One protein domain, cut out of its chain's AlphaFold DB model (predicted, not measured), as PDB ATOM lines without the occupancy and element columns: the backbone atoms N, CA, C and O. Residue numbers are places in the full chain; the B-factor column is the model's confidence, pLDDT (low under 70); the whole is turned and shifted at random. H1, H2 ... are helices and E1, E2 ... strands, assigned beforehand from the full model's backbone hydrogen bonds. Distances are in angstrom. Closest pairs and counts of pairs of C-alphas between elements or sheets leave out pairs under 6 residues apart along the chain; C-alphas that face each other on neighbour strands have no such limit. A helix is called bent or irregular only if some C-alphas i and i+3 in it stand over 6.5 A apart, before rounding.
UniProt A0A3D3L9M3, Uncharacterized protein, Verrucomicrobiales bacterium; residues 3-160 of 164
ATOM      1  N   GLU A   3      50.655  65.787  -3.343       91.81
ATOM      2  CA  GLU A   3      49.299  65.672  -3.902       91.81
ATOM      3  C   GLU A   3      48.448  64.578  -3.246       91.81
ATOM      4  O   GLU A   3      47.264  64.794  -3.010       91.81
ATOM      5  N   LEU A   4      49.047  63.443  -2.860       93.94
ATOM      6  CA  LEU A   4      48.315  62.359  -2.190       93.94
ATOM      7  C   LEU A   4      47.760  62.788  -0.826       93.94
ATOM      8  O   LEU A   4      46.681  62.358  -0.437       93.94
ATOM      9  N   ARG A   5      48.451  63.689  -0.114       94.94
ATOM     10  CA  ARG A   5      47.983  64.216   1.181       94.94
ATOM     11  C   ARG A   5      46.741  65.103   1.058       94.94
ATOM     12  O   ARG A   5      46.116  65.400   2.067       94.94
ATOM     13  N   LYS A   6      46.399  65.540  -0.158       96.31
ATOM     14  CA  LYS A   6      45.201  66.343  -0.444       96.31
ATOM     15  C   LYS A   6      43.982  65.480  -0.775       96.31
ATOM     16  O   LYS A   6      42.934  66.039  -1.103       96.31
ATOM     17  N   VAL A   7      44.118  64.153  -0.785       98.00
ATOM     18  CA  VAL A   7      43.013  63.222  -1.033       98.00
ATOM     19  C   VAL A   7      42.275  63.001   0.288       98.00
ATOM     20  O   VAL A   7      42.881  62.474   1.222       98.00
ATOM     21  N   PRO A   8      40.999  63.414   0.410       98.06
ATOM     22  CA  PRO A   8      40.226  63.131   1.610       98.06
ATOM     23  C   PRO A   8      40.031  61.623   1.771       98.06
ATOM     24  O   PRO A   8      39.824  60.910   0.786       98.06
ATOM     25  N   LEU A   9      40.084  61.156   3.017       98.19
ATOM     26  CA  LEU A   9      39.814  59.770   3.380       98.19
ATOM     27  C   LEU A   9      38.533  59.740   4.213       98.19
ATOM     28  O   LEU A   9      38.487  60.325   5.296       98.19
ATOM     29  N   TRP A  10      37.506  59.072   3.699       98.12
ATOM     30  CA  TRP A  10      36.215  58.913   4.359       98.12
ATOM     31  C   TRP A  10      36.103  57.524   4.962       98.12
ATOM     32  O   TRP A  10      36.488  56.533   4.346       98.12
ATOM     33  N   ILE A  11      35.550  57.455   6.166       97.38
ATOM     34  CA  ILE A  11      35.242  56.200   6.839       97.38
ATOM     35  C   ILE A  11      33.741  56.188   7.086       97.38
ATOM     36  O   ILE A  11      33.252  56.963   7.906       97.38
ATOM     37  N   ASN A  12      33.036  55.307   6.385       96.19
ATOM     38  CA  ASN A  12      31.584  55.215   6.442       96.19
ATOM     39  C   ASN A  12      31.133  53.802   6.840       96.19
ATOM     40  O   ASN A  12      31.862  52.827   6.630       96.19
ATOM     41  N   PRO A  13      29.924  53.663   7.416       94.62
ATOM     42  CA  PRO A  13      29.283  52.366   7.565       94.62
ATOM     43  C   PRO A  13      29.099  51.660   6.217       94.62
ATOM     44  O   PRO A  13      29.080  52.281   5.157       94.62
ATOM     45  N   GLU A  14      28.904  50.346   6.271       94.75
ATOM     46  CA  GLU A  14      28.553  49.555   5.092       94.75
ATOM     47  C   GLU A  14      27.201  49.999   4.517       94.75
ATOM     48  O   GLU A  14      26.236  50.221   5.255       94.75
ATOM     49  N   TYR A  15      27.114  50.080   3.188       92.88
ATOM     50  CA  TYR A  15      25.848  50.329   2.509       92.88
ATOM     51  C   TYR A  15      25.022  49.035   2.423       92.88
ATOM     52  O   TYR A  15      25.566  47.993   2.040       92.88
ATOM     53  N   PRO A  16      23.709  49.066   2.726       91.31
ATOM     54  CA  PRO A  16      22.849  47.893   2.601       91.31
ATOM     55  C   PRO A  16      22.921  47.268   1.202       91.31
ATOM     56  O   PRO A  16      22.718  47.947   0.199       91.31
ATOM     57  N   GLY A  17      23.211  45.966   1.132       89.94
ATOM     58  CA  GLY A  17      23.301  45.227  -0.133       89.94
ATOM     59  C   GLY A  17      24.576  45.473  -0.950       89.94
ATOM     60  O   GLY A  17      24.742  44.846  -1.995       89.94
ATOM     61  N   ALA A  18      25.494  46.326  -0.486       92.12
ATOM     62  CA  ALA A  18      26.790  46.533  -1.118       92.12
ATOM     63  C   ALA A  18      27.881  45.719  -0.416       92.12
ATOM     64  O   ALA A  18      27.877  45.544   0.802       92.12
ATOM     65  N   ARG A  19      28.858  45.243  -1.190       92.12
ATOM     66  CA  ARG A  19      30.050  44.612  -0.620       92.12
ATOM     67  C   ARG A  19      30.933  45.686   0.043       92.12
ATOM     68  O   ARG A  19      31.273  46.651  -0.643       92.12
ATOM     69  N   PRO A  20      31.379  45.500   1.297       94.06
ATOM     70  CA  PRO A  20      32.327  46.410   1.938       94.06
ATOM     71  C   PRO A  20      33.662  46.440   1.186       94.06
ATOM     72  O   PRO A  20      34.207  45.384   0.851       94.06
ATOM     73  N   ARG A  21      34.197  47.635   0.923       95.75
ATOM     74  CA  ARG A  21      35.448  47.839   0.170       95.75
ATOM     75  C   ARG A  21      36.121  49.171   0.510       95.75
ATOM     76  O   ARG A  21      35.535  50.013   1.189       95.75
ATOM     77  N   ALA A  22      37.349  49.333   0.029       97.38
ATOM     78  CA  ALA A  22      37.898  50.651  -0.250       97.38
ATOM     79  C   ALA A  22      37.555  51.024  -1.701       97.38
ATOM     80  O   ALA A  22      37.440  50.132  -2.549       97.38
ATOM     81  N   GLU A  23      37.324  52.304  -1.975       97.00
ATOM     82  CA  GLU A  23      37.102  52.791  -3.339       97.00
ATOM     83  C   GLU A  23      37.373  54.285  -3.493       97.00
ATOM     84  O   GLU A  23      36.992  55.104  -2.656       97.00
ATOM     85  N   TYR A  24      38.022  54.637  -4.596       98.38
ATOM     86  CA  TYR A  24      38.176  56.000  -5.066       98.38
ATOM     87  C   TYR A  24      36.964  56.446  -5.892       98.38
ATOM     88  O   TYR A  24      36.519  55.751  -6.807       98.38
ATOM     89  N   HIS A  25      36.481  57.660  -5.625       97.81
ATOM     90  CA  HIS A  25      35.304  58.236  -6.275       97.81
ATOM     91  C   HIS A  25      35.693  59.309  -7.297       97.81
ATOM     92  O   HIS A  25      35.910  60.463  -6.926       97.81
ATOM     93  N   PRO A  26      35.754  59.001  -8.606       95.50
ATOM     94  CA  PRO A  26      36.256  59.949  -9.600       95.50
ATOM     95  C   PRO A  26      35.267  61.065  -9.956       95.50
ATOM     96  O   PRO A  26      35.669  62.044 -10.587       95.50
ATOM     97  N   GLY A  27      33.987  60.919  -9.604       94.81
ATOM     98  CA  GLY A  27      32.944  61.866  -9.983       94.81
ATOM     99  C   GLY A  27      31.681  61.750  -9.133       94.81
ATOM    100  O   GLY A  27      31.286  60.657  -8.726       94.81
ATOM    101  N   ALA A  28      31.001  62.875  -8.919       96.19
ATOM    102  CA  ALA A  28      29.791  62.955  -8.102       96.19
ATOM    103  C   ALA A  28      28.544  62.311  -8.744       96.19
ATOM    104  O   ALA A  28      27.541  62.110  -8.064       96.19
ATOM    105  N   GLY A  29      28.563  62.023 -10.052       96.31
ATOM    106  CA  GLY A  29      27.432  61.411 -10.768       96.31
ATOM    107  C   GLY A  29      27.091  60.021 -10.233       96.31
ATOM    108  O   GLY A  29      26.001  59.814  -9.704       96.31
ATOM    109  N   TRP A  30      28.072  59.113 -10.263       93.81
ATOM    110  CA  TRP A  30      27.913  57.741  -9.771       93.81
ATOM    111  C   TRP A  30      27.532  57.695  -8.286       93.81
ATOM    112  O   TRP A  30      26.688  56.892  -7.891       93.81
ATOM    113  N   LEU A  31      28.098  58.595  -7.469       96.19
ATOM    114  CA  LEU A  31      27.746  58.722  -6.052       96.19
ATOM    115  C   LEU A  31      26.240  58.975  -5.876       96.19
ATOM    116  O   LEU A  31      25.580  58.233  -5.152       96.19
ATOM    117  N   ARG A  32      25.669  59.951  -6.598       95.94
ATOM    118  CA  ARG A  32      24.227  60.251  -6.535       95.94
ATOM    119  C   ARG A  32      23.368  59.079  -7.003       95.94
ATOM    120  O   ARG A  32      22.394  58.741  -6.340       95.94
ATOM    121  N   GLU A  33      23.743  58.454  -8.116       94.50
ATOM    122  CA  GLU A  33      23.020  57.313  -8.699       94.50
ATOM    123  C   GLU A  33      22.979  56.096  -7.763       94.50
ATOM    124  O   GLU A  33      22.025  55.324  -7.799       94.50
ATOM    125  N   ASN A  34      23.980  55.954  -6.890       91.56
ATOM    126  CA  ASN A  34      24.092  54.850  -5.936       91.56
ATOM    127  C   ASN A  34      23.699  55.250  -4.503       91.56
ATOM    128  O   ASN A  34      24.004  54.520  -3.560       91.56
ATOM    129  N   GLY A  35      23.027  56.395  -4.320       92.31
ATOM    130  CA  GLY A  35      22.529  56.839  -3.013       92.31
ATOM    131  C   GLY A  35      23.629  57.210  -2.014       92.31
ATOM    132  O   GLY A  35      23.437  57.082  -0.806       92.31
ATOM    133  N   ARG A  36      24.791  57.643  -2.509       94.56
ATOM    134  CA  ARG A  36      25.954  58.047  -1.713       94.56
ATOM    135  C   ARG A  36      26.127  59.560  -1.711       94.56
ATOM    136  O   ARG A  36      25.625  60.256  -2.594       94.56
ATOM    137  N   ASP A  37      26.862  60.069  -0.724       96.19
ATOM    138  CA  ASP A  37      27.081  61.509  -0.581       96.19
ATOM    139  C   ASP A  37      28.039  62.035  -1.673       96.19
ATOM    140  O   ASP A  37      29.211  61.645  -1.697       96.19
ATOM    141  N   PRO A  38      27.584  62.927  -2.579       97.44
ATOM    142  CA  PRO A  38      28.422  63.493  -3.633       97.44
ATOM    143  C   PRO A  38      29.587  64.352  -3.116       97.44
ATOM    144  O   PRO A  38      30.487  64.646  -3.900       97.44
ATOM    145  N   VAL A  39      29.614  64.737  -1.833       97.31
ATOM    146  CA  VAL A  39      30.756  65.446  -1.222       97.31
ATOM    147  C   VAL A  39      32.047  64.620  -1.248       97.31
ATOM    148  O   VAL A  39      33.141  65.173  -1.152       97.31
ATOM    149  N   MET A  40      31.933  63.297  -1.406       97.75
ATOM    150  CA  MET A  40      33.068  62.376  -1.492       97.75
ATOM    151  C   MET A  40      33.714  62.328  -2.885       97.75
ATOM    152  O   MET A  40      34.599  61.511  -3.126       97.75
ATOM    153  N   GLU A  41      33.302  63.184  -3.819       97.88
ATOM    154  CA  GLU A  41      33.967  63.312  -5.113       97.88
ATOM    155  C   GLU A  41      35.472  63.614  -4.952       97.88
ATOM    156  O   GLU A  41      35.894  64.436  -4.137       97.88
ATOM    157  N   LYS A  42      36.302  62.928  -5.746       97.38
ATOM    158  CA  LYS A  42      37.774  62.935  -5.686       97.38
ATOM    159  C   LYS A  42      38.359  62.480  -4.339       97.38
ATOM    160  O   LYS A  42      39.492  62.862  -4.012       97.38
ATOM    161  N   ALA A  43      37.634  61.666  -3.574       98.25
ATOM    162  CA  ALA A  43      38.082  61.103  -2.302       98.25
ATOM    163  C   ALA A  43      38.167  59.569  -2.337       98.25
ATOM    164  O   ALA A  43      37.653  58.928  -3.253       98.25
ATOM    165  N   VAL A  44      38.825  58.993  -1.326       98.50
ATOM    166  CA  VAL A  44      38.809  57.548  -1.063       98.50
ATOM    167  C   VAL A  44      37.868  57.276   0.099       98.50
ATOM    168  O   VAL A  44      37.949  57.934   1.136       98.50
ATOM    169  N   GLU A  45      36.990  56.298  -0.068       98.25
ATOM    170  CA  GLU A  45      36.057  55.843   0.951       98.25
ATOM    171  C   GLU A  45      36.417  54.435   1.425       98.25
ATOM    172  O   GLU A  45      36.691  53.547   0.619       98.25
ATOM    173  N   PHE A  46      36.364  54.222   2.737       98.12
ATOM    174  CA  PHE A  46      36.492  52.920   3.378       98.12
ATOM    175  C   PHE A  46      35.164  52.534   4.025       98.12
ATOM    176  O   PHE A  46      34.761  53.112   5.036       98.12
ATOM    177  N   THR A  47      34.517  51.511   3.471       97.44
ATOM    178  CA  THR A  47      33.352  50.837   4.074       97.44
ATOM    179  C   THR A  47      33.717  49.471   4.656       97.44
ATOM    180  O   THR A  47      32.955  48.880   5.414       97.44
ATOM    181  N   ASN A  48      34.920  48.967   4.365       96.31
ATOM    182  CA  ASN A  48      35.424  47.665   4.807       96.31
ATOM    183  C   ASN A  48      35.999  47.639   6.233       96.31
ATOM    184  O   ASN A  48      36.685  46.681   6.580       96.31
ATOM    185  N   VAL A  49      35.726  48.636   7.084       94.31
ATOM    186  CA  VAL A  49      36.344  48.752   8.424       94.31
ATOM    187  C   VAL A  49      36.133  47.501   9.280       94.31
ATOM    188  O   VAL A  49      37.050  47.056   9.965       94.31
ATOM    189  N   ARG A  50      34.951  46.877   9.201       95.12
ATOM    190  CA  ARG A  50      34.626  45.660   9.968       95.12
ATOM    191  C   ARG A  50      35.411  44.424   9.528       95.12
ATOM    192  O   ARG A  50      35.535  43.484  10.307       95.12
ATOM    193  N   VAL A  51      35.935  44.425   8.305       94.25
ATOM    194  CA  VAL A  51      36.711  43.326   7.703       94.25
ATOM    195  C   VAL A  51      38.122  43.774   7.307       94.25
ATOM    196  O   VAL A  51      38.799  43.095   6.537       94.25
ATOM    197  N   PHE A  52      38.589  44.906   7.843       94.00
ATOM    198  CA  PHE A  52      39.827  45.569   7.430       94.00
ATOM    199  C   PHE A  52      41.047  44.651   7.537       94.00
ATOM    200  O   PHE A  52      41.875  44.601   6.628       94.00
ATOM    201  N   GLU A  53      41.147  43.882   8.625       94.19
ATOM    202  CA  GLU A  53      42.238  42.925   8.822       94.19
ATOM    203  C   GLU A  53      42.236  41.837   7.738       94.19
ATOM    204  O   GLU A  53      43.271  41.561   7.132       94.19
ATOM    205  N   GLN A  54      41.073  41.240   7.463       94.31
ATOM    206  CA  GLN A  54      40.938  40.208   6.435       94.31
ATOM    207  C   GLN A  54      41.287  40.763   5.049       94.31
ATOM    208  O   GLN A  54      42.030  40.128   4.298       94.31
ATOM    209  N   GLU A  55      40.805  41.962   4.728       94.94
ATOM    210  CA  GLU A  55      41.082  42.613   3.450       94.94
ATOM    211  C   GLU A  55      42.554  43.008   3.314       94.94
ATOM    212  O   GLU A  55      43.117  42.831   2.241       94.94
ATOM    213  N   THR A  56      43.222  43.417   4.396       94.75
ATOM    214  CA  THR A  56      44.670  43.695   4.390       94.75
ATOM    215  C   THR A  56      45.487  42.409   4.226       94.75
ATOM    216  O   THR A  56      46.553  42.409   3.621       94.75
ATOM    217  N   ARG A  57      45.008  41.258   4.710       95.00
ATOM    218  CA  ARG A  57      45.673  39.975   4.418       95.00
ATOM    219  C   ARG A  57      45.511  39.568   2.953       95.00
ATOM    220  O   ARG A  57      46.429  38.971   2.393       95.00
ATOM    221  N   ARG A  58      44.356  39.878   2.352       94.69
ATOM    222  CA  ARG A  58      44.046  39.582   0.949       94.69
ATOM    223  C   ARG A  58      44.805  40.496  -0.007       94.69
ATOM    224  O   ARG A  58      45.487  39.982  -0.875       94.69
ATOM    225  N   MET A  59      44.667  41.808   0.166       94.88
ATOM    226  CA  MET A  59      45.201  42.879  -0.679       94.88
ATOM    227  C   MET A  59      45.978  43.861   0.214       94.88
ATOM    228  O   MET A  59      45.411  44.840   0.700       94.88
ATOM    229  N   PRO A  60      47.264  43.586   0.499       92.38
ATOM    230  CA  PRO A  60      48.016  44.266   1.557       92.38
ATOM    231  C   PRO A  60      48.093  45.782   1.455       92.38
ATOM    232  O   PRO A  60      48.326  46.439   2.469       92.38
ATOM    233  N   ASN A  61      47.891  46.344   0.263       94.69
ATOM    234  CA  ASN A  61      47.989  47.775   0.032       94.69
ATOM    235  C   ASN A  61      46.765  48.340  -0.707       94.69
ATOM    236  O   ASN A  61      46.908  49.302  -1.455       94.69
ATOM    237  N   PHE A  62      45.549  47.845  -0.430       96.38
ATOM    238  CA  PHE A  62      44.327  48.394  -1.046       96.38
ATOM    239  C   PHE A  62      44.162  49.909  -0.831       96.38
ATOM    240  O   PHE A  62      43.645  50.607  -1.690       96.38
ATOM    241  N   ALA A  63      44.640  50.470   0.285       96.94
ATOM    242  CA  ALA A  63      44.610  51.921   0.475       96.94
ATOM    243  C   ALA A  63      45.549  52.654  -0.505       96.94
ATOM    244  O   ALA A  63      45.205  53.722  -1.007       96.94
ATOM    245  N   LEU A  64      46.722  52.082  -0.800       97.69
ATOM    246  CA  LEU A  64      47.639  52.613  -1.812       97.69
ATOM    247  C   LEU A  64      47.048  52.472  -3.216       97.69
ATOM    248  O   LEU A  64      47.222  53.383  -4.019       97.69
ATOM    249  N   HIS A  65      46.336  51.380  -3.490       98.56
ATOM    250  CA  HIS A  65      45.619  51.169  -4.744       98.56
ATOM    251  C   HIS A  65      44.649  52.319  -5.039       98.56
ATOM    252  O   HIS A  65      44.755  52.995  -6.064       98.56
ATOM    253  N   GLU A  66      43.767  52.630  -4.087       98.56
ATOM    254  CA  GLU A  66      42.800  53.718  -4.253       98.56
ATOM    255  C   GLU A  66      43.483  55.094  -4.317       98.56
ATOM    256  O   GLU A  66      43.075  55.977  -5.075       98.56
ATOM    257  N   LEU A  67      44.580  55.291  -3.579       98.50
ATOM    258  CA  LEU A  67      45.400  56.500  -3.698       98.50
ATOM    259  C   LEU A  67      46.109  56.599  -5.059       98.50
ATOM    260  O   LEU A  67      46.311  57.709  -5.558       98.50
ATOM    261  N   ALA A  68      46.464  55.477  -5.684       98.44
ATOM    262  CA  ALA A  68      47.008  55.449  -7.035       98.44
ATOM    263  C   ALA A  68      45.940  55.862  -8.054       98.44
ATOM    264  O   ALA A  68      46.226  56.688  -8.921       98.44
ATOM    265  N   HIS A  69      44.695  55.398  -7.912       98.69
ATOM    266  CA  HIS A  69      43.578  55.927  -8.701       98.69
ATOM    267  C   HIS A  69      43.393  57.432  -8.499       98.69
ATOM    268  O   HIS A  69      43.261  58.162  -9.483       98.69
ATOM    269  N   ALA A  70      43.458  57.912  -7.255       98.44
ATOM    270  CA  ALA A  70      43.357  59.336  -6.958       98.44
ATOM    271  C   ALA A  70      44.465  60.155  -7.631       98.44
ATOM    272  O   ALA A  70      44.198  61.221  -8.181       98.44
ATOM    273  N   PHE A  71      45.706  59.667  -7.624       98.31
ATOM    274  CA  PHE A  71      46.819  60.323  -8.308       98.31
ATOM    275  C   PHE A  71      46.656  60.305  -9.829       98.31
ATOM    276  O   PHE A  71      46.841  61.334 -10.481       98.31
ATOM    277  N   HIS A  72      46.271  59.156 -10.386       98.31
ATOM    278  CA  HIS A  72      46.030  58.999 -11.814       98.31
ATOM    279  C   HIS A  72      44.956  59.983 -12.291       98.31
ATOM    280  O   HIS A  72      45.161  60.674 -13.276       98.31
ATOM    281  N   ASP A  73      43.861  60.135 -11.554       97.94
ATOM    282  CA  ASP A  73      42.797  61.083 -11.885       97.94
ATOM    283  C   ASP A  73      43.218  62.549 -11.691       97.94
ATOM    284  O   ASP A  73      43.090  63.371 -12.593       97.94
ATOM    285  N   ARG A  74      43.732  62.891 -10.504       96.12
ATOM    286  CA  ARG A  74      43.912  64.289 -10.072       96.12
ATOM    287  C   ARG A  74      45.178  64.945 -10.614       96.12
ATOM    288  O   ARG A  74      45.243  66.171 -10.635       96.12
ATOM    289  N   VAL A  75      46.190  64.153 -10.962       96.75
ATOM    290  CA  VAL A  75      47.517  64.655 -11.353       96.75
ATOM    291  C   VAL A  75      47.861  64.265 -12.782       96.75
ATOM    292  O   VAL A  75      48.339  65.108 -13.535       96.75
ATOM    293  N   LEU A  76      47.637  63.004 -13.155       97.06
ATOM    294  CA  LEU A  76      48.050  62.498 -14.466       97.06
ATOM    295  C   LEU A  76      46.968  62.640 -15.545       97.06
ATOM    296  O   LEU A  76      47.314  62.736 -16.721       97.06
ATOM    297  N   GLY A  77      45.696  62.629 -15.143       97.38
ATOM    298  CA  GLY A  77      44.542  62.408 -16.012       97.38
ATOM    299  C   GLY A  77      44.365  60.925 -16.352       97.38
ATOM    300  O   GLY A  77      45.305  60.254 -16.772       97.38
ATOM    301  N   PHE A  78      43.145  60.391 -16.221       97.12
ATOM    302  CA  PHE A  78      42.849  58.996 -16.601       97.12
ATOM    303  C   PHE A  78      43.060  58.687 -18.088       97.12
ATOM    304  O   PHE A  78      43.020  57.527 -18.503       97.12
ATOM    305  N   ASP A  79      43.216  59.716 -18.911       96.62
ATOM    306  CA  ASP A  79      43.492  59.604 -20.326       96.62
ATOM    307  C   ASP A  79      44.987  59.589 -20.671       96.62
ATOM    308  O   ASP A  79      45.293  59.490 -21.863       96.62
ATOM    309  N   ASN A  80      45.875  59.595 -19.668       98.12
ATOM    310  CA  ASN A  80      47.328  59.585 -19.819       98.12
ATOM    311  C   ASN A  80      47.800  58.567 -20.873       98.12
ATOM    312  O   ASN A  80      47.633  57.352 -20.730       98.12
ATOM    313  N   ALA A  81      48.399  59.086 -21.947       98.38
ATOM    314  CA  ALA A  81      48.765  58.292 -23.114       98.38
ATOM    315  C   ALA A  81      49.883  57.278 -22.828       98.38
ATOM    316  O   ALA A  81      49.865  56.188 -23.394       98.38
ATOM    317  N   GLU A  82      50.827  57.603 -21.938       98.44
ATOM    318  CA  GLU A  82      51.938  56.706 -21.596       98.44
ATOM    319  C   GLU A  82      51.431  55.464 -20.853       98.44
ATOM    320  O   GLU A  82      51.794  54.344 -21.204       98.44
ATOM    321  N   ILE A  83      50.521  55.647 -19.886       98.69
ATOM    322  CA  ILE A  83      49.907  54.532 -19.147       98.69
ATOM    323  C   ILE A  83      49.066  53.656 -20.083       98.69
ATOM    324  O   ILE A  83      49.146  52.431 -20.010       98.69
ATOM    325  N   LYS A  84      48.270  54.261 -20.974       98.69
ATOM    326  CA  LYS A  84      47.462  53.510 -21.950       98.69
ATOM    327  C   LYS A  84      48.327  52.679 -22.894       98.69
ATOM    328  O   LYS A  84      48.043  51.500 -23.074       98.69
ATOM    329  N   ALA A  85      49.387  53.265 -23.445       98.62
ATOM    330  CA  ALA A  85      50.290  52.564 -24.351       98.62
ATOM    331  C   ALA A  85      51.002  51.389 -23.658       98.62
ATOM    332  O   ALA A  85      51.053  50.289 -24.212       98.62
ATOM    333  N   ALA A  86      51.489  51.592 -22.427       98.62
ATOM    334  CA  ALA A  86      52.097  50.526 -21.632       98.62
ATOM    335  C   ALA A  86      51.095  49.393 -21.346       98.62
ATOM    336  O   ALA A  86      51.406  48.223 -21.563       98.62
ATOM    337  N   TYR A  87      49.864  49.741 -20.953       98.75
ATOM    338  CA  TYR A  87      48.785  48.777 -20.733       98.75
ATOM    339  C   TYR A  87      48.470  47.952 -21.988       98.75
ATOM    340  O   TYR A  87      48.423  46.726 -21.923       98.75
ATOM    341  N   GLU A  88      48.267  48.605 -23.135       98.69
ATOM    342  CA  GLU A  88      47.945  47.932 -24.399       98.69
ATOM    343  C   GLU A  88      49.052  46.959 -24.814       98.69
ATOM    344  O   GLU A  88      48.772  45.828 -25.223       98.69
ATOM    345  N   LYS A  89      50.315  47.358 -24.642       98.50
ATOM    346  CA  LYS A  89      51.470  46.502 -24.913       98.50
ATOM    347  C   LYS A  89      51.543  45.309 -23.958       98.50
ATOM    348  O   LYS A  89      51.747  44.185 -24.417       98.50
ATOM    349  N   ALA A  90      51.357  45.528 -22.655       98.44
ATOM    350  CA  ALA A  90      51.362  44.467 -21.648       98.44
ATOM    351  C   ALA A  90      50.227  43.456 -21.877       98.44
ATOM    352  O   ALA A  90      50.450  42.243 -21.812       98.44
ATOM    353  N   ALA A  91      49.033  43.943 -22.226       98.25
ATOM    354  CA  ALA A  91      47.888  43.112 -22.579       98.25
ATOM    355  C   ALA A  91      48.160  42.280 -23.843       98.25
ATOM    356  O   ALA A  91      47.928  41.072 -23.846       98.25
ATOM    357  N   ALA A  92      48.720  42.891 -24.894       98.31
ATOM    358  CA  ALA A  92      49.072  42.191 -26.131       98.31
ATOM    359  C   ALA A  92      50.168  41.128 -25.934       98.31
ATOM    360  O   ALA A  92      50.157  40.097 -26.605       98.31
ATOM    361  N   ALA A  93      51.100  41.352 -25.003       97.81
ATOM    362  CA  ALA A  93      52.150  40.392 -24.672       97.81
ATOM    363  C   ALA A  93      51.632  39.165 -23.894       97.81
ATOM    364  O   ALA A  93      52.310  38.139 -23.846       97.81
ATOM    365  N   GLY A  94      50.454  39.254 -23.265       97.88
ATOM    366  CA  GLY A  94      49.798  38.140 -22.571       97.88
ATOM    367  C   GLY A  94      50.470  37.685 -21.267       97.88
ATOM    368  O   GLY A  94      50.019  36.717 -20.652       97.88
ATOM    369  N   GLY A  95      51.517  38.382 -20.804       97.50
ATOM    370  CA  GLY A  95      52.286  38.026 -19.600       97.50
ATOM    371  C   GLY A  95      51.463  38.014 -18.305       97.50
ATOM    372  O   GLY A  95      51.828  37.335 -17.346       97.50
ATOM    373  N   TYR A  96      50.319  38.698 -18.315       98.38
ATOM    374  CA  TYR A  96      49.403  38.845 -17.188       98.38
ATOM    375  C   TYR A  96      48.157  37.933 -17.252       98.38
ATOM    376  O   TYR A  96      47.337  37.943 -16.332       98.38
ATOM    377  N   GLU A  97      47.989  37.118 -18.303       98.12
ATOM    378  CA  GLU A  97      46.770  36.310 -18.507       98.12
ATOM    379  C   GLU A  97      46.637  35.136 -17.528       98.12
ATOM    380  O   GLU A  97      45.531  34.669 -17.255       98.12
ATOM    381  N   LYS A  98      47.756  34.639 -16.992       98.19
ATOM    382  CA  LYS A  98      47.765  33.515 -16.048       98.19
ATOM    383  C   LYS A  98      48.890  33.661 -15.033       98.19
ATOM    384  O   LYS A  98      49.938  33.023 -15.134       98.19
ATOM    385  N   VAL A  99      48.655  34.499 -14.034       98.44
ATOM    386  CA  VAL A  99      49.623  34.830 -12.987       98.44
ATOM    387  C   VAL A  99      49.221  34.225 -11.652       98.44
ATOM    388  O   VAL A  99      48.084  33.802 -11.443       98.44
ATOM    389  N   ARG A 100      50.167  34.164 -10.714       98.38
ATOM    390  CA  ARG A 100      49.856  33.745  -9.348       98.38
ATOM    391  C   ARG A 100      49.097  34.858  -8.627       98.38
ATOM    392  O   ARG A 100      49.527  36.003  -8.658       98.38
ATOM    393  N   ARG A 101      48.039  34.489  -7.914       97.88
ATOM    394  CA  ARG A 101      47.281  35.337  -6.994       97.88
ATOM    395  C   ARG A 101      47.290  34.724  -5.602       97.88
ATOM    396  O   ARG A 101      47.135  33.505  -5.475       97.88
ATOM    397  N   ARG A 102      47.450  35.556  -4.577       96.56
ATOM    398  CA  ARG A 102      47.367  35.186  -3.162       96.56
ATOM    399  C   ARG A 102      46.005  35.585  -2.581       96.56
ATOM    400  O   ARG A 102      45.497  36.652  -2.894       96.56
ATOM    401  N   ASP A 103      45.408  34.739  -1.746       95.25
ATOM    402  CA  ASP A 103      44.216  35.095  -0.960       95.25
ATOM    403  C   ASP A 103      44.545  35.471   0.498       95.25
ATOM    404  O   ASP A 103      45.709  35.475   0.907       95.25
ATOM    405  N   ALA A 104      43.512  35.795   1.285       94.06
ATOM    406  CA  ALA A 104      43.647  36.231   2.677       94.06
ATOM    407  C   ALA A 104      44.280  35.165   3.593       94.06
ATOM    408  O   ALA A 104      44.922  35.500   4.588       94.06
ATOM    409  N   GLU A 105      44.127  33.885   3.254       95.12
ATOM    410  CA  GLU A 105      44.714  32.750   3.972       95.12
ATOM    411  C   GLU A 105      46.138  32.437   3.484       95.12
ATOM    412  O   GLU A 105      46.807  31.538   3.993       95.12
ATOM    413  N   GLY A 106      46.626  33.181   2.490       93.50
ATOM    414  CA  GLY A 106      47.947  33.021   1.912       93.50
ATOM    415  C   GLY A 106      48.065  31.895   0.888       93.50
ATOM    416  O   GLY A 106      49.186  31.584   0.469       93.50
ATOM    417  N   ARG A 107      46.946  31.299   0.469       96.69
ATOM    418  CA  ARG A 107      46.916  30.264  -0.565       96.69
ATOM    419  C   ARG A 107      47.162  30.907  -1.921       96.69
ATOM    420  O   ARG A 107      46.730  32.027  -2.187       96.69
ATOM    421  N   MET A 108      47.864  30.178  -2.779       97.56
ATOM    422  CA  MET A 108      48.213  30.639  -4.119       97.56
ATOM    423  C   MET A 108      47.373  29.896  -5.151       97.56
ATOM    424  O   MET A 108      47.282  28.670  -5.107       97.56
ATOM    425  N   ARG A 109      46.822  30.622  -6.119       97.56
ATOM    426  CA  ARG A 109      46.194  30.046  -7.317       97.56
ATOM    427  C   ARG A 109      46.647  30.782  -8.569       97.56
ATOM    428  O   ARG A 109      47.236  31.854  -8.465       97.56
ATOM    429  N   LEU A 110      46.387  30.203  -9.737       98.25
ATOM    430  CA  LEU A 110      46.543  30.910 -11.006       98.25
ATOM    431  C   LEU A 110      45.240  31.633 -11.349       98.25
ATOM    432  O   LEU A 110      44.164  31.067 -11.164       98.25
ATOM    433  N   ASP A 111      45.354  32.866 -11.822       98.06
ATOM    434  CA  ASP A 111      44.237  33.746 -12.164       98.06
ATOM    435  C   ASP A 111      44.693  34.748 -13.243       98.06
ATOM    436  O   ASP A 111      45.900  34.920 -13.458       98.06
ATOM    437  N   LYS A 112      43.754  35.417 -13.914       98.25
ATOM    438  CA  LYS A 112      44.090  36.580 -14.749       98.25
ATOM    439  C   LYS A 112      44.409  37.754 -13.829       98.25
ATOM    440  O   LYS A 112      43.676  37.986 -12.868       98.25
ATOM    441  N   ALA A 113      45.497  38.476 -14.089       98.19
ATOM    442  CA  ALA A 113      45.871  39.605 -13.245       98.19
ATOM    443  C   ALA A 113      44.772  40.672 -13.249       98.19
ATOM    444  O   ALA A 113      44.282  41.042 -14.319       98.19
ATOM    445  N   TYR A 114      44.429  41.212 -12.077       98.06
ATOM    446  CA  TYR A 114      43.420  42.271 -11.978       98.06
ATOM    447  C   TYR A 114      43.824  43.537 -12.752       98.06
ATOM    448  O   TYR A 114      42.985  44.186 -13.381       98.06
ATOM    449  N   ALA A 115      45.135  43.771 -12.843       98.06
ATOM    450  CA  ALA A 115      45.778  44.761 -13.695       98.06
ATOM    451  C   ALA A 115      45.280  44.744 -15.158       98.06
ATOM    452  O   ALA A 115      45.264  45.776 -15.817       98.06
ATOM    453  N   MET A 116      44.827  43.598 -15.678       98.38
ATOM    454  CA  MET A 116      44.330  43.458 -17.057       98.38
ATOM    455  C   MET A 116      42.843  43.795 -17.232       98.38
ATOM    456  O   MET A 116      42.252  43.477 -18.262       98.38
ATOM    457  N   THR A 117      42.214  44.418 -16.235       98.44
ATOM    458  CA  THR A 117      40.830  44.901 -16.340       98.44
ATOM    459  C   THR A 117      40.756  46.176 -17.181       98.44
ATOM    460  O   THR A 117      39.879  46.306 -18.034       98.44
ATOM    461  N   ASN A 118      41.650  47.137 -16.930       98.56
ATOM    462  CA  ASN A 118      41.824  48.363 -17.709       98.56
ATOM    463  C   ASN A 118      43.128  49.080 -17.299       98.56
ATOM    464  O   ASN A 118      43.752  48.738 -16.295       98.56
ATOM    465  N   ALA A 119      43.500  50.136 -18.030       98.50
ATOM    466  CA  ALA A 119      44.718  50.910 -17.776       98.50
ATOM    467  C   ALA A 119      44.789  51.570 -16.377       98.50
ATOM    468  O   ALA A 119      45.883  51.833 -15.877       98.50
ATOM    469  N   LYS A 120      43.650  51.839 -15.718       98.69
ATOM    470  CA  LYS A 120      43.621  52.401 -14.355       98.69
ATOM    471  C   LYS A 120      44.012  51.351 -13.322       98.69
ATOM    472  O   LYS A 120      44.828  51.654 -12.457       98.69
ATOM    473  N   GLU A 121      43.466  50.142 -13.453       98.69
ATOM    474  CA  GLU A 121      43.813  48.995 -12.604       98.69
ATOM    475  C   GLU A 121      45.262  48.575 -12.823       98.69
ATOM    476  O   GLU A 121      46.003  48.373 -11.869       98.69
ATOM    477  N   TYR A 122      45.711  48.544 -14.081       98.81
ATOM    478  CA  TYR A 122      47.108  48.283 -14.417       98.81
ATOM    479  C   TYR A 122      48.071  49.235 -13.702       98.81
ATOM    480  O   TYR A 122      49.051  48.795 -13.099       98.81
ATOM    481  N   PHE A 123      47.765  50.536 -13.714       98.81
ATOM    482  CA  PHE A 123      48.550  51.534 -12.997       98.81
ATOM    483  C   PHE A 123      48.534  51.321 -11.476       98.81
ATOM    484  O   PHE A 123      49.590  51.399 -10.844       98.81
ATOM    485  N   ALA A 124      47.367  51.052 -10.884       98.75
ATOM    486  CA  ALA A 124      47.220  50.897  -9.438       98.75
ATOM    487  C   ALA A 124      47.902  49.623  -8.907       98.75
ATOM    488  O   ALA A 124      48.745  49.708  -8.016       98.75
ATOM    489  N   GLU A 125      47.650  48.473  -9.531       98.62
ATOM    490  CA  GLU A 125      48.256  47.178  -9.186       98.62
ATOM    491  C   GLU A 125      49.786  47.204  -9.314       98.62
ATOM    492  O   GLU A 125      50.518  46.749  -8.430       98.62
ATOM    493  N   CYS A 126      50.307  47.785 -10.402       98.69
ATOM    494  CA  CYS A 126      51.754  47.913 -10.568       98.69
ATOM    495  C   CYS A 126      52.351  48.925  -9.577       98.69
ATOM    496  O   CYS A 126      53.483  48.739  -9.129       98.69
ATOM    497  N   THR A 127      51.603  49.959  -9.172       98.56
ATOM    498  CA  THR A 127      52.020  50.885  -8.105       98.56
ATOM    499  C   THR A 127      52.156  50.161  -6.761       98.56
ATOM    500  O   THR A 127      53.124  50.411  -6.037       98.56
ATOM    501  N   GLU A 128      51.251  49.232  -6.436       98.44
ATOM    502  CA  GLU A 128      51.366  48.406  -5.226       98.44
ATOM    503  C   GLU A 128      52.649  47.582  -5.226       98.44
ATOM    504  O   GLU A 128      53.400  47.623  -4.250       98.44
ATOM    505  N   ALA A 129      52.941  46.887  -6.327       98.38
ATOM    506  CA  ALA A 129      54.178  46.123  -6.465       98.38
ATOM    507  C   ALA A 129      55.424  47.027  -6.423       98.38
ATOM    508  O   ALA A 129      56.452  46.632  -5.882       98.38
ATOM    509  N   PHE A 130      55.350  48.244  -6.966       98.25
ATOM    510  CA  PHE A 130      56.481  49.171  -7.032       98.25
ATOM    511  C   PHE A 130      56.897  49.725  -5.664       98.25
ATOM    512  O   PHE A 130      58.099  49.848  -5.407       98.25
ATOM    513  N   PHE A 131      55.939  50.073  -4.800       97.44
ATOM    514  CA  PHE A 131      56.215  50.664  -3.482       97.44
ATOM    515  C   PHE A 131      56.134  49.680  -2.315       97.44
ATOM    516  O   PHE A 131      56.685  49.961  -1.252       97.44
ATOM    517  N   SER A 132      55.417  48.571  -2.474       96.06
ATOM    518  CA  SER A 132      55.107  47.654  -1.382       96.06
ATOM    519  C   SER A 132      54.879  46.239  -1.927       96.06
ATOM    520  O   SER A 132      55.769  45.670  -2.564       96.06
ATOM    521  N   ARG A 133      53.717  45.641  -1.644       96.31
ATOM    522  CA  ARG A 133      53.373  44.279  -2.035       96.31
ATOM    523  C   ARG A 133      51.981  44.196  -2.648       96.31
ATOM    524  O   ARG A 133      51.017  44.587  -1.994       96.31
ATOM    525  N   ASN A 134      51.897  43.600  -3.833       97.88
ATOM    526  CA  ASN A 134      50.635  43.283  -4.501       97.88
ATOM    527  C   ASN A 134      50.106  41.880  -4.103       97.88
ATOM    528  O   ASN A 134      50.869  41.048  -3.592       97.88
ATOM    529  N   ASP A 135      48.820  41.589  -4.331       97.56
ATOM    530  CA  ASP A 135      48.210  40.255  -4.184       97.56
ATOM    531  C   ASP A 135      48.189  39.433  -5.481       97.56
ATOM    532  O   ASP A 135      48.039  38.207  -5.421       97.56
ATOM    533  N   PHE A 136      48.438  40.063  -6.630       98.25
ATOM    534  CA  PHE A 136      48.757  39.411  -7.902       98.25
ATOM    535  C   PHE A 136      50.248  39.516  -8.233       98.25
ATOM    536  O   PHE A 136      50.921  40.478  -7.876       98.25
ATOM    537  N   PHE A 137      50.789  38.515  -8.929       98.44
ATOM    538  CA  PHE A 137      52.124  38.621  -9.506       98.44
ATOM    539  C   PHE A 137      52.104  39.646 -10.661       98.44
ATOM    540  O   PHE A 137      51.197  39.564 -11.495       98.44
ATOM    541  N   PRO A 138      53.092  40.556 -10.758       98.44
ATOM    542  CA  PRO A 138      54.276  40.685  -9.901       98.44
ATOM    543  C   PRO A 138      53.946  41.198  -8.491       98.44
ATOM    544  O   PRO A 138      53.300  42.225  -8.333       98.44
ATOM    545  N   PHE A 139      54.427  40.494  -7.458       98.06
ATOM    546  CA  PHE A 139      54.100  40.809  -6.061       98.06
ATOM    547  C   PHE A 139      54.993  41.894  -5.469       98.06
ATOM    548  O   PHE A 139      54.592  42.533  -4.504       98.06
ATOM    549  N   THR A 140      56.223  42.029  -5.965       98.44
ATOM    550  CA  THR A 140      57.246  42.920  -5.402       98.44
ATOM    551  C   THR A 140      57.876  43.782  -6.481       98.44
ATOM    552  O   THR A 140      57.754  43.503  -7.678       98.44
ATOM    553  N   ARG A 141      58.624  44.789  -6.038       98.25
ATOM    554  CA  ARG A 141      59.329  45.745  -6.888       98.25
ATOM    555  C   ARG A 141      60.301  45.062  -7.849       98.25
ATOM    556  O   ARG A 141      60.345  45.397  -9.029       98.25
ATOM    557  N   GLU A 142      61.052  44.076  -7.369       98.50
ATOM    558  CA  GLU A 142      62.026  43.317  -8.160       98.50
ATOM    559  C   GLU A 142      61.329  42.440  -9.199       98.50
ATOM    560  O   GLU A 142      61.786  42.336 -10.335       98.50
ATOM    561  N   GLN A 143      60.202  41.830  -8.822       98.62
ATOM    562  CA  GLN A 143      59.400  41.033  -9.745       98.62
ATOM    563  C   GLN A 143      58.782  41.907 -10.828       98.62
ATOM    564  O   GLN A 143      58.792  41.505 -11.986       98.62
ATOM    565  N   LEU A 144      58.296  43.101 -10.475       98.75
ATOM    566  CA  LEU A 144      57.782  44.066 -11.441       98.75
ATOM    567  C   LEU A 144      58.886  44.499 -12.406       98.75
ATOM    568  O   LEU A 144      58.691  44.411 -13.609       98.75
ATOM    569  N   ARG A 145      60.072  44.861 -11.901       98.56
ATOM    570  CA  ARG A 145      61.228  45.220 -12.738       98.56
ATOM    571  C   ARG A 145      61.604  44.114 -13.727       98.56
ATOM    572  O   ARG A 145      61.970  44.412 -14.856       98.56
ATOM    573  N   ALA A 146      61.547  42.851 -13.307       98.50
ATOM    574  CA  ALA A 146      61.893  41.720 -14.165       98.50
ATOM    575  C   ALA A 146      60.779  41.351 -15.158       98.50
ATOM    576  O   ALA A 146      61.070  40.953 -16.283       98.50
ATOM    577  N   HIS A 147      59.518  41.430 -14.732       98.38
ATOM    578  CA  HIS A 147      58.366  41.001 -15.524       98.38
ATOM    579  C   HIS A 147      57.903  42.070 -16.515       98.38
ATOM    580  O   HIS A 147      57.594  41.749 -17.658       98.38
ATOM    581  N   ASP A 148      57.880  43.324 -16.070       98.50
ATOM    582  CA  ASP A 148      57.420  44.482 -16.828       98.50
ATOM    583  C   ASP A 148      58.377  45.674 -16.608       98.50
ATOM    584  O   ASP A 148      58.078  46.622 -15.868       98.50
ATOM    585  N   PRO A 149      59.585  45.615 -17.204       98.25
ATOM    586  CA  PRO A 149      60.605  46.648 -17.030       98.25
ATOM    587  C   PRO A 149      60.171  48.020 -17.566       98.25
ATOM    588  O   PRO A 149      60.627  49.045 -17.061       98.25
ATOM    589  N   GLU A 150      59.292  48.054 -18.569       97.81
ATOM    590  CA  GLU A 150      58.767  49.299 -19.133       97.81
ATOM    591  C   GLU A 150      57.832  49.994 -18.148       97.81
ATOM    592  O   GLU A 150      58.027  51.174 -17.847       97.81
ATOM    593  N   MET A 151      56.883  49.256 -17.566       98.44
ATOM    594  CA  MET A 151      56.010  49.802 -16.533       98.44
ATOM    595  C   MET A 151      56.782  50.186 -15.274       98.44
ATOM    596  O   MET A 151      56.501  51.215 -14.663       98.44
ATOM    597  N   PHE A 152      57.800  49.406 -14.901       98.62
ATOM    598  CA  PHE A 152      58.691  49.749 -13.798       98.62
ATOM    599  C   PHE A 152      59.361  51.118 -14.003       98.62
ATOM    600  O   PHE A 152      59.323  51.969 -13.109       98.62
ATOM    601  N   ALA A 153      59.943  51.350 -15.183       98.19
ATOM    602  CA  ALA A 153      60.582  52.619 -15.520       98.19
ATOM    603  C   ALA A 153      59.567  53.773 -15.580       98.19
ATOM    604  O   ALA A 153      59.820  54.859 -15.045       98.19
ATOM    605  N   LEU A 154      58.392  53.529 -16.170       98.38
ATOM    606  CA  LEU A 154      57.315  54.512 -16.256       98.38
ATOM    607  C   LEU A 154      56.834  54.944 -14.865       98.38
ATOM    608  O   LEU A 154      56.698  56.138 -14.607       98.38
ATOM    609  N   LEU A 155      56.644  54.006 -13.935       98.31
ATOM    610  CA  LEU A 155      56.286  54.323 -12.551       98.31
ATOM    611  C   LEU A 155      57.355  55.176 -11.864       98.31
ATOM    612  O   LEU A 155      57.003  56.143 -11.188       98.31
ATOM    613  N   GLY A 156      58.641  54.878 -12.074       97.06
ATOM    614  CA  GLY A 156      59.737  55.701 -11.555       97.06
ATOM    615  C   GLY A 156      59.651  57.154 -12.025       97.06
ATOM    616  O   GLY A 156      59.725  58.078 -11.210       97.06
ATOM    617  N   LYS A 157      59.390  57.354 -13.323       96.56
ATOM    618  CA  LYS A 157      59.165  58.677 -13.921       96.56
ATOM    619  C   LYS A 157      57.931  59.372 -13.332       96.56
ATOM    620  O   LYS A 157      58.038  60.505 -12.873       96.56
ATOM    621  N   LEU A 158      56.769  58.716 -13.345       96.38
ATOM    622  CA  LEU A 158      55.484  59.329 -12.978       96.38
ATOM    623  C   LEU A 158      55.385  59.661 -11.488       96.38
ATOM    624  O   LEU A 158      54.849  60.705 -11.116       96.38
ATOM    625  N   TRP A 159      55.924  58.799 -10.626       95.25
ATOM    626  CA  TRP A 159      55.951  59.040  -9.186       95.25
ATOM    627  C   TRP A 159      57.099  59.956  -8.744       95.25
ATOM    628  O   TRP A 159      57.123  60.384  -7.585       95.25
ATOM    629  N   GLY A 160      58.024  60.292  -9.649       87.81
ATOM    630  CA  GLY A 160      59.161  61.170  -9.379       87.81
ATOM    631  C   GLY A 160      60.205  60.542  -8.455       87.81
ATOM    632  O   GLY A 160      60.872  61.257  -7.710       87.81
TER     633      GLY A 160
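What this domain is: This is residues 3 to 160 of the 164 residues of an uncharacterized protein of Verrucomicrobiales bacterium (UniProt A0A3D3L9M3). A small sheet, E1, E3 and E2, has the long helix H3 over one face, and on the other side of H3 the helix H6 runs through the middle of a cluster with H4, H5, H7 and H8. H2 reaches from the sheet toward the hairpin of E4 and E5 at the rim, while H1 is set away from the other helices. The printed part has 158 residues with eight named helices and five named strands, in the order E1 E2 H1 E3 H2 H3 H4 E4 E5 H5 H6 H7 H8, and its class is mostly helix. The sheet E1 E3 E2 is mixed and E4 E5 antiparallel. The whole is compact, with a radius of gyration of the C-alphas of 15.7 A and spans of 42 by 36 by 25 A.

Where its parts are: Find C-alpha 9 at (39.814, 59.770, 3.380), where E1, residues 9 to 11, begins; its neighbour strand is E3, residues 44 to 46, and the neighbour of E3 on its other side is E2, residues 22 to 24. H3 runs from C-alpha 62 at (44.327, 48.394, -1.046) to residue 76, 19.8 A. H6, residues 119 to 131, and H4, residues 81 to 93, each measure 18.3 A. Look next for H5 at 114 to 117, H7 at 141 to 147, and H8 at 149 to 159, which ends at C-alpha 159, (55.951, 59.040, -9.186). H1 is residues 28 to 33, H2 49 to 58, E4 99 to 102 and E5 108 to 111.

How they stand to each other: Start at inner strand E3: it is parallel to E1, with N 10 and O 44 at 2.8 A, and antiparallel to E2, with N 23 and O 45 at 2.9 A. H3 is on one face, two layers, at a height over the sheet of 6.3 A. Its closest C-alphas to E2 are Glu 66 and Tyr 24, 5.2 A. H2, irregular with C-alphas 50 and 53 8.2 A apart, only grazes the sheet; H1 is not on it. H6 is the hub. It touches H3 at a steep tilt of 60 degrees, closest at C-alphas Ala 124 and His 65, 5.0 A. H6 also touches H4, H5, H7 and H8, for instance C-alphas Phe 130 and Arg 141 of H7, 4.5 A. In the hairpin E4 and E5, N 101 and O 109 are 2.8 A apart. Every O i to N i+4 pair is within hydrogen-bond range in H1, H3, H4, H6, H7 and H8; H2 has 4 of 6, and H5 is too short for one.

The domain as a whole: The C-alphas farthest apart, Gly 35 and Ala 146, are 43.6 A apart. The printed part has no cut and no long link. Mean pLDDT of the printed part is 96.9, and no printed residue is under 70.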